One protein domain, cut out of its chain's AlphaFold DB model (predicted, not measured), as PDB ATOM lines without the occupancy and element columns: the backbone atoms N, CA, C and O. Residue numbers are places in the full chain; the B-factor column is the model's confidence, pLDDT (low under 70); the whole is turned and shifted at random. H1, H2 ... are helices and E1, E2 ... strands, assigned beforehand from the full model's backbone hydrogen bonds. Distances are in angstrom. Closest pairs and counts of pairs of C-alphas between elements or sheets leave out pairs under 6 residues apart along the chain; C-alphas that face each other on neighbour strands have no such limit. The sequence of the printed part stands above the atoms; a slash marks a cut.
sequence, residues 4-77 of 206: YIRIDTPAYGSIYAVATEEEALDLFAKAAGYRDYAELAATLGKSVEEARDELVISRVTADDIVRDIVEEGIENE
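AT A GLANCE: This is residues 4 to 77 of the 206 residues of an uncharacterized protein of Methylobacterium sp. WL119 (UniProt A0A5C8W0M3). A small twisted antiparallel sheet of three strands stands in the middle of an elongated row, with H1 packed on one face and H2 and H3 beyond H1 at one end. At the other end H4 is set on the far side of the sheet from H1, followed by a short tail. The printed part has 74 residues with four named helices and three named strands, in the order E1, E2, H1, H2, H3, E3, H4, and the sheet's order is E2, E1, E3. The class is mixed; the whole is only just compact, close to loose, with a radius of gyration of the C-alphas of 13.3 A and spans of 42 by 21 by 19 A.

IN THESE COORDINATES: In the sheet, E1 is residues 4 to 9, 16.0 A, from C-alpha 4 at (148.231, 154.282, 117.691); E2 is residues 13 to 17, 13.6 A; E3 is residues 56 to 61, 15.9 A. H1 is residues 21 to 31, 15.2 A; H2 is 37 to 43, H3 is 48 to 53, and H4 is 62 to 73, 16.2 A, ending at C-alpha 73 at (165.374, 148.745, 109.729).

HOW THE PARTS SIT: E1 and E2 form a hairpin, with N 7 and O 15 2.9 A apart. E1 and E3 are antiparallel at 144 degrees, with N 6 and O 58 2.8 A apart. H1 is on the sheet at a height of 8.8 A, its closest C-alphas to E2 being Ala 24 and Ala 17, 5.3 A. H4 stands at the sheet's level, 3.2 A. H1 and H2 touch at Asp 26 and Tyr 37, C-alphas 4.9 A apart, at a steep tilt of 53 degrees; H2 and H3 touch, about perpendicular at 82 degrees, the closest C-alphas those of Ala 41 and Val 48, 5.5 A. H4 and H1 are apart. In H1, H2, H3 and H4 every O i to N i+4 pair is within hydrogen-bond range.

THE WHOLE: The C-alphas of Ser 47 and Asn 76, the two farthest apart, are 42.8 A apart. The printed part has no cut, and its links are tight. Confidence is under 70 at residues 11 to 12 and 72 to 77.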
ATOM      1  N   TYR A   4     147.818 155.634 117.363       89.00
ATOM      2  CA  TYR A   4     148.231 154.282 117.691       89.00
ATOM      3  C   TYR A   4     148.893 154.285 119.069       89.00
ATOM      4  O   TYR A   4     149.388 155.319 119.527       89.00
ATOM      5  N   ILE A   5     148.907 153.135 119.731       91.38
ATOM      6  CA  ILE A   5     149.669 152.899 120.954       91.38
ATOM      7  C   ILE A   5     150.968 152.200 120.572       91.38
ATOM      8  O   ILE A   5     150.930 151.182 119.885       91.38
ATOM      9  N   ARG A   6     152.095 152.753 121.018       92.00
ATOM     10  CA  ARG A   6     153.423 152.147 120.933       92.00
ATOM     11  C   ARG A   6     153.842 151.677 122.320       92.00
ATOM     12  O   ARG A   6     153.743 152.457 123.269       92.00
ATOM     13  N   ILE A   7     154.299 150.436 122.430       90.69
ATOM     14  CA  ILE A   7     154.908 149.878 123.642       90.69
ATOM     15  C   ILE A   7     156.367 149.565 123.315       90.69
ATOM     16  O   ILE A   7     156.634 148.672 122.510       90.69
ATOM     17  N   ASP A   8     157.291 150.293 123.939       87.88
ATOM     18  CA  ASP A   8     158.727 150.095 123.735       87.88
ATOM     19  C   ASP A   8     159.244 149.043 124.720       87.88
ATOM     20  O   ASP A   8     159.085 149.173 125.940       87.88
ATOM     21  N   THR A   9     159.875 147.989 124.200       78.94
ATOM     22  CA  THR A   9     160.399 146.892 125.017       78.94
ATOM     23  C   THR A   9     161.851 146.576 124.656       78.94
ATOM     24  O   THR A   9     162.187 146.452 123.478       78.94
ATOM     25  N   PRO A  10     162.734 146.342 125.644       72.94
ATOM     26  CA  PRO A  10     164.109 145.930 125.354       72.94
ATOM     27  C   PRO A  10     164.214 144.572 124.642       72.94
ATOM     28  O   PRO A  10     165.230 144.291 124.015       72.94
ATOM     29  N   ALA A  11     163.201 143.708 124.785       68.44
ATOM     30  CA  ALA A  11     163.232 142.327 124.305       68.44
ATOM     31  C   ALA A  11     162.700 142.150 122.875       68.44
ATOM     32  O   ALA A  11     163.164 141.256 122.172       68.44
ATOM     33  N   TYR A  12     161.739 142.979 122.452       62.22
ATOM     34  CA  TYR A  12     161.036 142.828 121.172       62.22
ATOM     35  C   TYR A  12     161.060 144.098 120.313       62.22
ATOM     36  O   TYR A  12     160.464 144.108 119.242       62.22
ATOM     37  N   GLY A  13     161.733 145.160 120.768       77.75
ATOM     38  CA  GLY A  13     161.636 146.476 120.145       77.75
ATOM     39  C   GLY A  13     160.267 147.104 120.402       77.75
ATOM     40  O   GLY A  13     159.710 146.970 121.500       77.75
ATOM     41  N   SER A  14     159.748 147.785 119.386       82.75
ATOM     42  CA  SER A  14     158.507 148.558 119.440       82.75
ATOM     43  C   SER A  14     157.306 147.728 118.966       82.75
ATOM     44  O   SER A  14     157.320 147.177 117.867       82.75
ATOM     45  N   ILE A  15     156.240 147.657 119.771       84.12
ATOM     46  CA  ILE A  15     154.961 147.023 119.395       84.12
ATOM     47  C   ILE A  15     153.910 148.100 119.176       84.12
ATOM     48  O   ILE A  15     153.785 149.011 119.995       84.12
ATOM     49  N   TYR A  16     153.125 147.974 118.105       85.06
ATOM     50  CA  TYR A  16     152.129 148.969 117.714       85.06
ATOM     51  C   TYR A  16     150.713 148.394 117.736       85.06
ATOM     52  O   TYR A  16     150.478 147.279 117.284       85.06
ATOM     53  N   ALA A  17     149.746 149.180 118.204       84.44
ATOM     54  CA  ALA A  17     148.334 148.804 118.203       84.44
ATOM     55  C   ALA A  17     147.430 149.985 117.817       84.44
ATOM     56  O   ALA A  17     147.642 151.117 118.247       84.44
ATOM     57  N   VAL A  18     146.379 149.723 117.033       74.56
ATOM     58  CA  VAL A  18     145.327 150.697 116.635       74.56
ATOM     59  C   VAL A  18     144.288 150.980 117.727       74.56
ATOM     60  O   VAL A  18     143.333 151.725 117.512       74.56
ATOM     61  N   ALA A  19     144.430 150.319 118.866       71.75
ATOM     62  CA  ALA A  19     143.342 150.025 119.777       71.75
ATOM     63  C   ALA A  19     143.542 150.745 121.126       71.75
ATOM     64  O   ALA A  19     144.408 151.619 121.251       71.75
ATOM     65  N   THR A  20     142.725 150.441 122.135       88.69
ATOM     66  CA  THR A  20     142.932 151.009 123.477       88.69
ATOM     67  C   THR A  20     144.262 150.544 124.078       88.69
ATOM     68  O   THR A  20     144.890 149.597 123.609       88.69
ATOM     69  N   GLU A  21     144.706 151.209 125.145       91.00
ATOM     70  CA  GLU A  21     145.901 150.783 125.878       91.00
ATOM     71  C   GLU A  21     145.766 149.348 126.414       91.00
ATOM     72  O   GLU A  21     146.711 148.574 126.322       91.00
ATOM     73  N   GLU A  22     144.580 148.962 126.892       90.62
ATOM     74  CA  GLU A  22     144.294 147.595 127.355       90.62
ATOM     75  C   GLU A  22     144.452 146.570 126.224       90.62
ATOM     76  O   GLU A  22     145.104 145.542 126.394       90.62
ATOM     77  N   GLU A  23     143.926 146.872 125.036       86.56
ATOM     78  CA  GLU A  23     144.062 146.004 123.864       86.56
ATOM     79  C   GLU A  23     145.520 145.925 123.377       86.56
ATOM     80  O   GLU A  23     145.973 144.858 122.959       86.56
ATOM     81  N   ALA A  24     146.278 147.023 123.470       89.75
ATOM     82  CA  ALA A  24     147.705 147.049 123.153       89.75
ATOM     83  C   ALA A  24     148.525 146.175 124.117       89.75
ATOM     84  O   ALA A  24     149.402 145.425 123.685       89.75
ATOM     85  N   LEU A  25     148.211 146.227 125.414       92.31
ATOM     86  CA  LEU A  25     148.834 145.391 126.440       92.31
ATOM     87  C   LEU A  25     148.530 143.902 126.223       92.31
ATOM     88  O   LEU A  25     149.424 143.062 126.338       92.31
ATOM     89  N   ASP A  26     147.297 143.565 125.846       91.44
ATOM     90  CA  ASP A  26     146.921 142.187 125.522       91.44
ATOM     91  C   ASP A  26     147.608 141.672 124.252       91.44
ATOM     92  O   ASP A  26     147.997 140.503 124.194       91.44
ATOM     93  N   LEU A  27     147.783 142.518 123.233       87.75
ATOM     94  CA  LEU A  27     148.571 142.171 122.046       87.75
ATOM     95  C   LEU A  27     150.040 141.928 122.403       87.75
ATOM     96  O   LEU A  27     150.609 140.927 121.967       87.75
ATOM     97  N   PHE A  28     150.627 142.778 123.249       89.38
ATOM     98  CA  PHE A  28     151.981 142.579 123.764       89.38
ATOM     99  C   PHE A  28     152.119 141.245 124.511       89.38
ATOM    100  O   PHE A  28     153.037 140.468 124.236       89.38
ATOM    101  N   ALA A  29     151.180 140.926 125.404       90.81
ATOM    102  CA  ALA A  29     151.190 139.665 126.137       90.81
ATOM    103  C   ALA A  29     151.087 138.447 125.206       90.81
ATOM    104  O   ALA A  29     151.829 137.476 125.370       90.81
ATOM    105  N   LYS A  30     150.230 138.521 124.180       89.56
ATOM    106  CA  LYS A  30     150.086 137.471 123.159       89.56
ATOM    107  C   LYS A  30     151.342 137.281 122.323       89.56
ATOM    108  O   LYS A  30     151.712 136.138 122.064       89.56
ATOM    109  N   ALA A  31     152.027 138.362 121.952       85.19
ATOM    110  CA  ALA A  31     153.313 138.285 121.257       85.19
ATOM    111  C   ALA A  31     154.380 137.560 122.100       85.19
ATOM    112  O   ALA A  31     155.210 136.830 121.561       85.19
ATOM    113  N   ALA A  32     154.309 137.689 123.427       86.94
ATOM    114  CA  ALA A  32     155.158 136.966 124.371       86.94
ATOM    115  C   ALA A  32     154.654 135.544 124.721       86.94
ATOM    116  O   ALA A  32     155.287 134.851 125.517       86.94
ATOM    117  N   GLY A  33     153.549 135.082 124.120       91.12
ATOM    118  CA  GLY A  33     153.008 133.730 124.297       91.12
ATOM    119  C   GLY A  33     152.008 133.556 125.446       91.12
ATOM    120  O   GLY A  33     151.690 132.419 125.793       91.12
ATOM    121  N   TYR A  34     151.501 134.647 126.021       94.31
ATOM    122  CA  TYR A  34     150.497 134.641 127.092       94.31
ATOM    123  C   TYR A  34     149.087 134.906 126.542       94.31
ATOM    124  O   TYR A  34     148.922 135.446 125.448       94.31
ATOM    125  N   ARG A  35     148.034 134.528 127.274       94.94
ATOM    126  CA  ARG A  35     146.637 134.717 126.839       94.94
ATOM    127  C   ARG A  35     146.211 136.185 126.859       94.94
ATOM    128  O   ARG A  35     145.515 136.626 125.943       94.94
ATOM    129  N   ASP A  36     146.581 136.890 127.922       95.94
ATOM    130  CA  ASP A  36     146.270 138.294 128.192       95.94
ATOM    131  C   ASP A  36     147.355 138.924 129.081       95.94
ATOM    132  O   ASP A  36     148.233 138.234 129.614       95.94
ATOM    133  N   TYR A  37     147.316 140.248 129.229       95.25
ATOM    134  CA  TYR A  37     148.316 140.974 130.012       95.25
ATOM    135  C   TYR A  37     148.263 140.647 131.510       95.25
ATOM    136  O   TYR A  37     149.291 140.652 132.190       95.25
ATOM    137  N   ALA A  38     147.084 140.285 132.024       96.50
ATOM    138  CA  ALA A  38     146.925 139.856 133.410       96.50
ATOM    139  C   ALA A  38     147.687 138.551 133.704       96.50
ATOM    140  O   ALA A  38     148.314 138.431 134.758       96.50
ATOM    141  N   GLU A  39     147.684 137.587 132.777       97.19
ATOM    142  CA  GLU A  39     148.479 136.360 132.892       97.19
ATOM    143  C   GLU A  39     149.987 136.637 132.855       97.19
ATOM    144  O   GLU A  39     150.736 136.062 133.652       97.19
ATOM    145  N   LEU A  40     150.436 137.538 131.974       95.25
ATOM    146  CA  LEU A  40     151.835 137.969 131.930       95.25
ATOM    147  C   LEU A  40     152.256 138.583 133.276       95.25
ATOM    148  O   LEU A  40     153.244 138.146 133.866       95.25
ATOM    149  N   ALA A  41     151.483 139.541 133.802       95.56
ATOM    150  CA  ALA A  41     151.764 140.185 135.087       95.56
ATOM    151  C   ALA A  41     151.808 139.170 136.244       95.56
ATOM    152  O   ALA A  41     152.749 139.170 137.042       95.56
ATOM    153  N   ALA A  42     150.851 138.234 136.281       96.06
ATOM    154  CA  ALA A  42     150.815 137.168 137.278       96.06
ATOM    155  C   ALA A  42     152.036 136.238 137.183       96.06
ATOM    156  O   ALA A  42     152.595 135.851 138.211       96.06
ATOM    157  N   THR A  43     152.493 135.919 135.967       96.44
ATOM    158  CA  THR A  43     153.699 135.104 135.739       96.44
ATOM    159  C   THR A  43     154.965 135.821 136.219       96.44
ATOM    160  O   THR A  43     155.879 135.183 136.739       96.44
ATOM    161  N   LEU A  44     155.003 137.152 136.111       93.75
ATOM    162  CA  LEU A  44     156.076 137.995 136.649       93.75
ATOM    163  C   LEU A  44     155.984 138.201 138.172       93.75
ATOM    164  O   LEU A  44     156.892 138.792 138.757       93.75
ATOM    165  N   GLY A  45     154.917 137.719 138.820       97.12
ATOM    166  CA  GLY A  45     154.679 137.899 140.252       97.12
ATOM    167  C   GLY A  45     154.312 139.333 140.642       97.12
ATOM    168  O   GLY A  45     154.597 139.732 141.769       97.12
ATOM    169  N   LYS A  46     153.718 140.102 139.720       96.62
ATOM    170  CA  LYS A  46     153.368 141.523 139.883       96.62
ATOM    171  C   LYS A  46     151.864 141.742 139.760       96.62
ATOM    172  O   LYS A  46     151.153 140.913 139.184       96.62
ATOM    173  N   SER A  47     151.373 142.868 140.273       97.31
ATOM    174  CA  SER A  47     150.052 143.362 139.878       97.31
ATOM    175  C   SER A  47     150.061 143.845 138.420       97.31
ATOM    176  O   SER A  47     151.118 144.060 137.819       97.31
ATOM    177  N   VAL A  48     148.872 144.026 137.838       95.25
ATOM    178  CA  VAL A  48     148.734 144.570 136.480       95.25
ATOM    179  C   VAL A  48     149.281 145.996 136.408       95.25
ATOM    180  O   VAL A  48     150.013 146.304 135.470       95.25
ATOM    181  N   GLU A  49     148.982 146.848 137.397       95.56
ATOM    182  CA  GLU A  49     149.521 148.213 137.429       95.56
ATOM    183  C   GLU A  49     151.049 148.231 137.568       95.56
ATOM    184  O   GLU A  49     151.713 148.971 136.851       95.56
ATOM    185  N   GLU A  50     151.620 147.380 138.427       94.00
ATOM    186  CA  GLU A  50     153.075 147.306 138.619       94.00
ATOM    187  C   GLU A  50     153.804 146.862 137.348       94.00
ATOM    188  O   GLU A  50     154.834 147.431 136.998       94.00
ATOM    189  N   ALA A  51     153.281 145.854 136.642       92.62
ATOM    190  CA  ALA A  51     153.858 145.415 135.373       92.62
ATOM    191  C   ALA A  51     153.728 146.496 134.287       92.62
ATOM    192  O   ALA A  51     154.649 146.684 133.488       92.62
ATOM    193  N   ARG A  52     152.599 147.216 134.268       93.12
ATOM    194  CA  ARG A  52     152.315 148.286 133.305       93.12
ATOM    195  C   ARG A  52     153.262 149.466 133.472       93.12
ATOM    196  O   ARG A  52     153.763 149.972 132.474       93.12
ATOM    197  N   ASP A  53     153.499 149.902 134.705       92.50
ATOM    198  CA  ASP A  53     154.313 151.089 134.994       92.50
ATOM    199  C   ASP A  53     155.801 150.901 134.632       92.50
ATOM    200  O   ASP A  53     156.553 151.873 134.551       92.50
ATOM    201  N   GLU A  54     156.231 149.665 134.364       90.06
ATOM    202  CA  GLU A  54     157.564 149.351 133.835       90.06
ATOM    203  C   GLU A  54     157.668 149.466 132.308       90.06
ATOM    204  O   GLU A  54     158.774 149.427 131.764       90.06
ATOM    205  N   LEU A  55     156.542 149.607 131.606       90.06
ATOM    206  CA  LEU A  55     156.508 149.768 130.157       90.06
ATOM    207  C   LEU A  55     156.555 151.245 129.765       90.06
ATOM    208  O   LEU A  55     155.918 152.106 130.375       90.06
ATOM    209  N   VAL A  56     157.253 151.535 128.668       91.88
ATOM    210  CA  VAL A  56     157.184 152.845 128.018       91.88
ATOM    211  C   VAL A  56     156.064 152.796 126.985       91.88
ATOM    212  O   VAL A  56     156.212 152.205 125.917       91.88
ATOM    213  N   ILE A  57     154.925 153.400 127.329       91.88
ATOM    214  CA  ILE A  57     153.723 153.429 126.489       91.88
ATOM    215  C   ILE A  57     153.526 154.842 125.942       91.88
ATOM    216  O   ILE A  57     153.368 155.799 126.701       91.88
ATOM    217  N   SER A  58     153.502 154.975 124.619       92.56
ATOM    218  CA  SER A  58     153.357 156.258 123.926       92.56
ATOM    219  C   SER A  58     152.184 156.243 122.952       92.56
ATOM    220  O   SER A  58     151.853 155.217 122.365       92.56
ATOM    221  N   ARG A  59     151.556 157.406 122.744       90.56
ATOM    222  CA  ARG A  59     150.612 157.612 121.635       90.56
ATOM    223  C   ARG A  59     151.377 158.139 120.432       90.56
ATOM    224  O   ARG A  59     152.016 159.181 120.539       90.56
ATOM    225  N   VAL A  60     151.274 157.445 119.307       90.38
ATOM    226  CA  VAL A  60     152.028 157.746 118.087       90.38
ATOM    227  C   VAL A  60     151.105 157.849 116.876       90.38
ATOM    228  O   VAL A  60     149.934 157.464 116.918       90.38
ATOM    229  N   THR A  61     151.618 158.419 115.794       88.94
ATOM    230  CA  THR A  61     150.918 158.549 114.511       88.94
ATOM    231  C   THR A  61     151.450 157.537 113.498       88.94
ATOM    232  O   THR A  61     152.492 156.929 113.720       88.94
ATOM    233  N   ALA A  62     150.769 157.371 112.360       84.19
ATOM    234  CA  ALA A  62     151.289 156.538 111.266       84.19
ATOM    235  C   ALA A  62     152.665 157.025 110.765       84.19
ATOM    236  O   ALA A  62     153.521 156.202 110.453       84.19
ATOM    237  N   ASP A  63     152.893 158.344 110.749       82.25
ATOM    238  CA  ASP A  63     154.178 158.946 110.375       82.25
ATOM    239  C   ASP A  63     155.291 158.573 111.360       82.25
ATOM    240  O   ASP A  63     156.416 158.308 110.942       82.25
ATOM    241  N   ASP A  64     154.983 158.539 112.660       86.19
ATOM    242  CA  ASP A  64     155.943 158.136 113.690       86.19
ATOM    243  C   ASP A  64     156.288 156.649 113.566       86.19
ATOM    244  O   ASP A  64     157.461 156.312 113.586       86.19
ATOM    245  N   ILE A  65     155.289 155.785 113.344       84.00
ATOM    246  CA  ILE A  65     155.497 154.343 113.125       84.00
ATOM    247  C   ILE A  65     156.423 154.117 111.930       84.00
ATOM    248  O   ILE A  65     157.416 153.406 112.030       84.00
ATOM    249  N   VAL A  66     156.117 154.747 110.793       80.69
ATOM    250  CA  VAL A  66     156.942 154.640 109.585       80.69
ATOM    251  C   VAL A  66     158.352 155.174 109.821       80.69
ATOM    252  O   VAL A  66     159.310 154.566 109.348       80.69
ATOM    253  N   ARG A  67     158.501 156.277 110.563       81.69
ATOM    254  CA  ARG A  67     159.821 156.809 110.914       81.69
ATOM    255  C   ARG A  67     160.612 155.825 111.769       81.69
ATOM    256  O   ARG A  67     161.741 155.526 111.400       81.69
ATOM    257  N   ASP A  68     160.016 155.299 112.832       81.50
ATOM    258  CA  ASP A  68     160.663 154.349 113.739       81.50
ATOM    259  C   ASP A  68     161.094 153.080 112.974       81.50
ATOM    260  O   ASP A  68     162.217 152.613 113.130       81.50
ATOM    261  N   ILE A  69     160.267 152.577 112.047       74.19
ATOM    262  CA  ILE A  69     160.604 151.430 111.179       74.19
ATOM    263  C   ILE A  69     161.786 151.733 110.254       74.19
ATOM    264  O   ILE A  69     162.657 150.885 110.045       74.19
ATOM    265  N   VAL A  70     161.809 152.922 109.651       71.75
ATOM    266  CA  VAL A  70     162.910 153.335 108.773       71.75
ATOM    267  C   VAL A  70     164.200 153.519 109.579       71.75
ATOM    268  O   VAL A  70     165.264 153.138 109.095       71.75
ATOM    269  N   GLU A  71     164.115 154.040 110.803       72.75
ATOM    270  CA  GLU A  71     165.253 154.198 111.716       72.75
ATOM    271  C   GLU A  71     165.779 152.848 112.242       72.75
ATOM    272  O   GLU A  71     166.992 152.643 112.261       72.75
ATOM    273  N   GLU A  72     164.902 151.906 112.608       65.75
ATOM    274  CA  GLU A  72     165.278 150.573 113.111       65.75
ATOM    275  C   GLU A  72     165.760 149.625 111.997       65.75
ATOM    276  O   GLU A  72     166.609 148.762 112.230       65.75
ATOM    277  N   GLY A  73     165.221 149.754 110.779       55.06
ATOM    278  CA  GLY A  73     165.374 148.745 109.729       55.06
ATOM    279  C   GLY A  73     166.294 149.103 108.564       55.06
ATOM    280  O   GLY A  73     166.511 148.251 107.698       55.06
ATOM    281  N   ILE A  74     166.781 150.342 108.445       50.38
ATOM    282  CA  ILE A  74     167.292 150.816 107.157       50.38
ATOM    283  C   ILE A  74     168.464 151.794 107.306       50.38
ATOM    284  O   ILE A  74     168.351 152.993 107.056       50.38
ATOM    285  N   GLU A  75     169.659 151.257 107.541       47.97
ATOM    286  CA  GLU A  75     170.872 152.023 107.239       47.97
ATOM    287  C   GLU A  75     171.004 152.319 105.728       47.97
ATOM    288  O   GLU A  75     171.663 153.294 105.388       47.97
ATOM    289  N   ASN A  76     170.376 151.565 104.796       43.94
ATOM    290  CA  ASN A  76     170.669 151.736 103.352       43.94
ATOM    291  C   ASN A  76     169.601 151.379 102.284       43.94
ATOM    292  O   ASN A  76     169.869 151.598 101.105       43.94
ATOM    293  N   GLU A  77     168.405 150.887 102.604       51.06
ATOM    294  CA  GLU A  77     167.427 150.439 101.585       51.06
ATOM    295  C   GLU A  77     166.170 151.322 101.459       51.06
ATOM    296  O   GLU A  77     165.806 152.107 102.324       51.06
TER     297      GLU A  77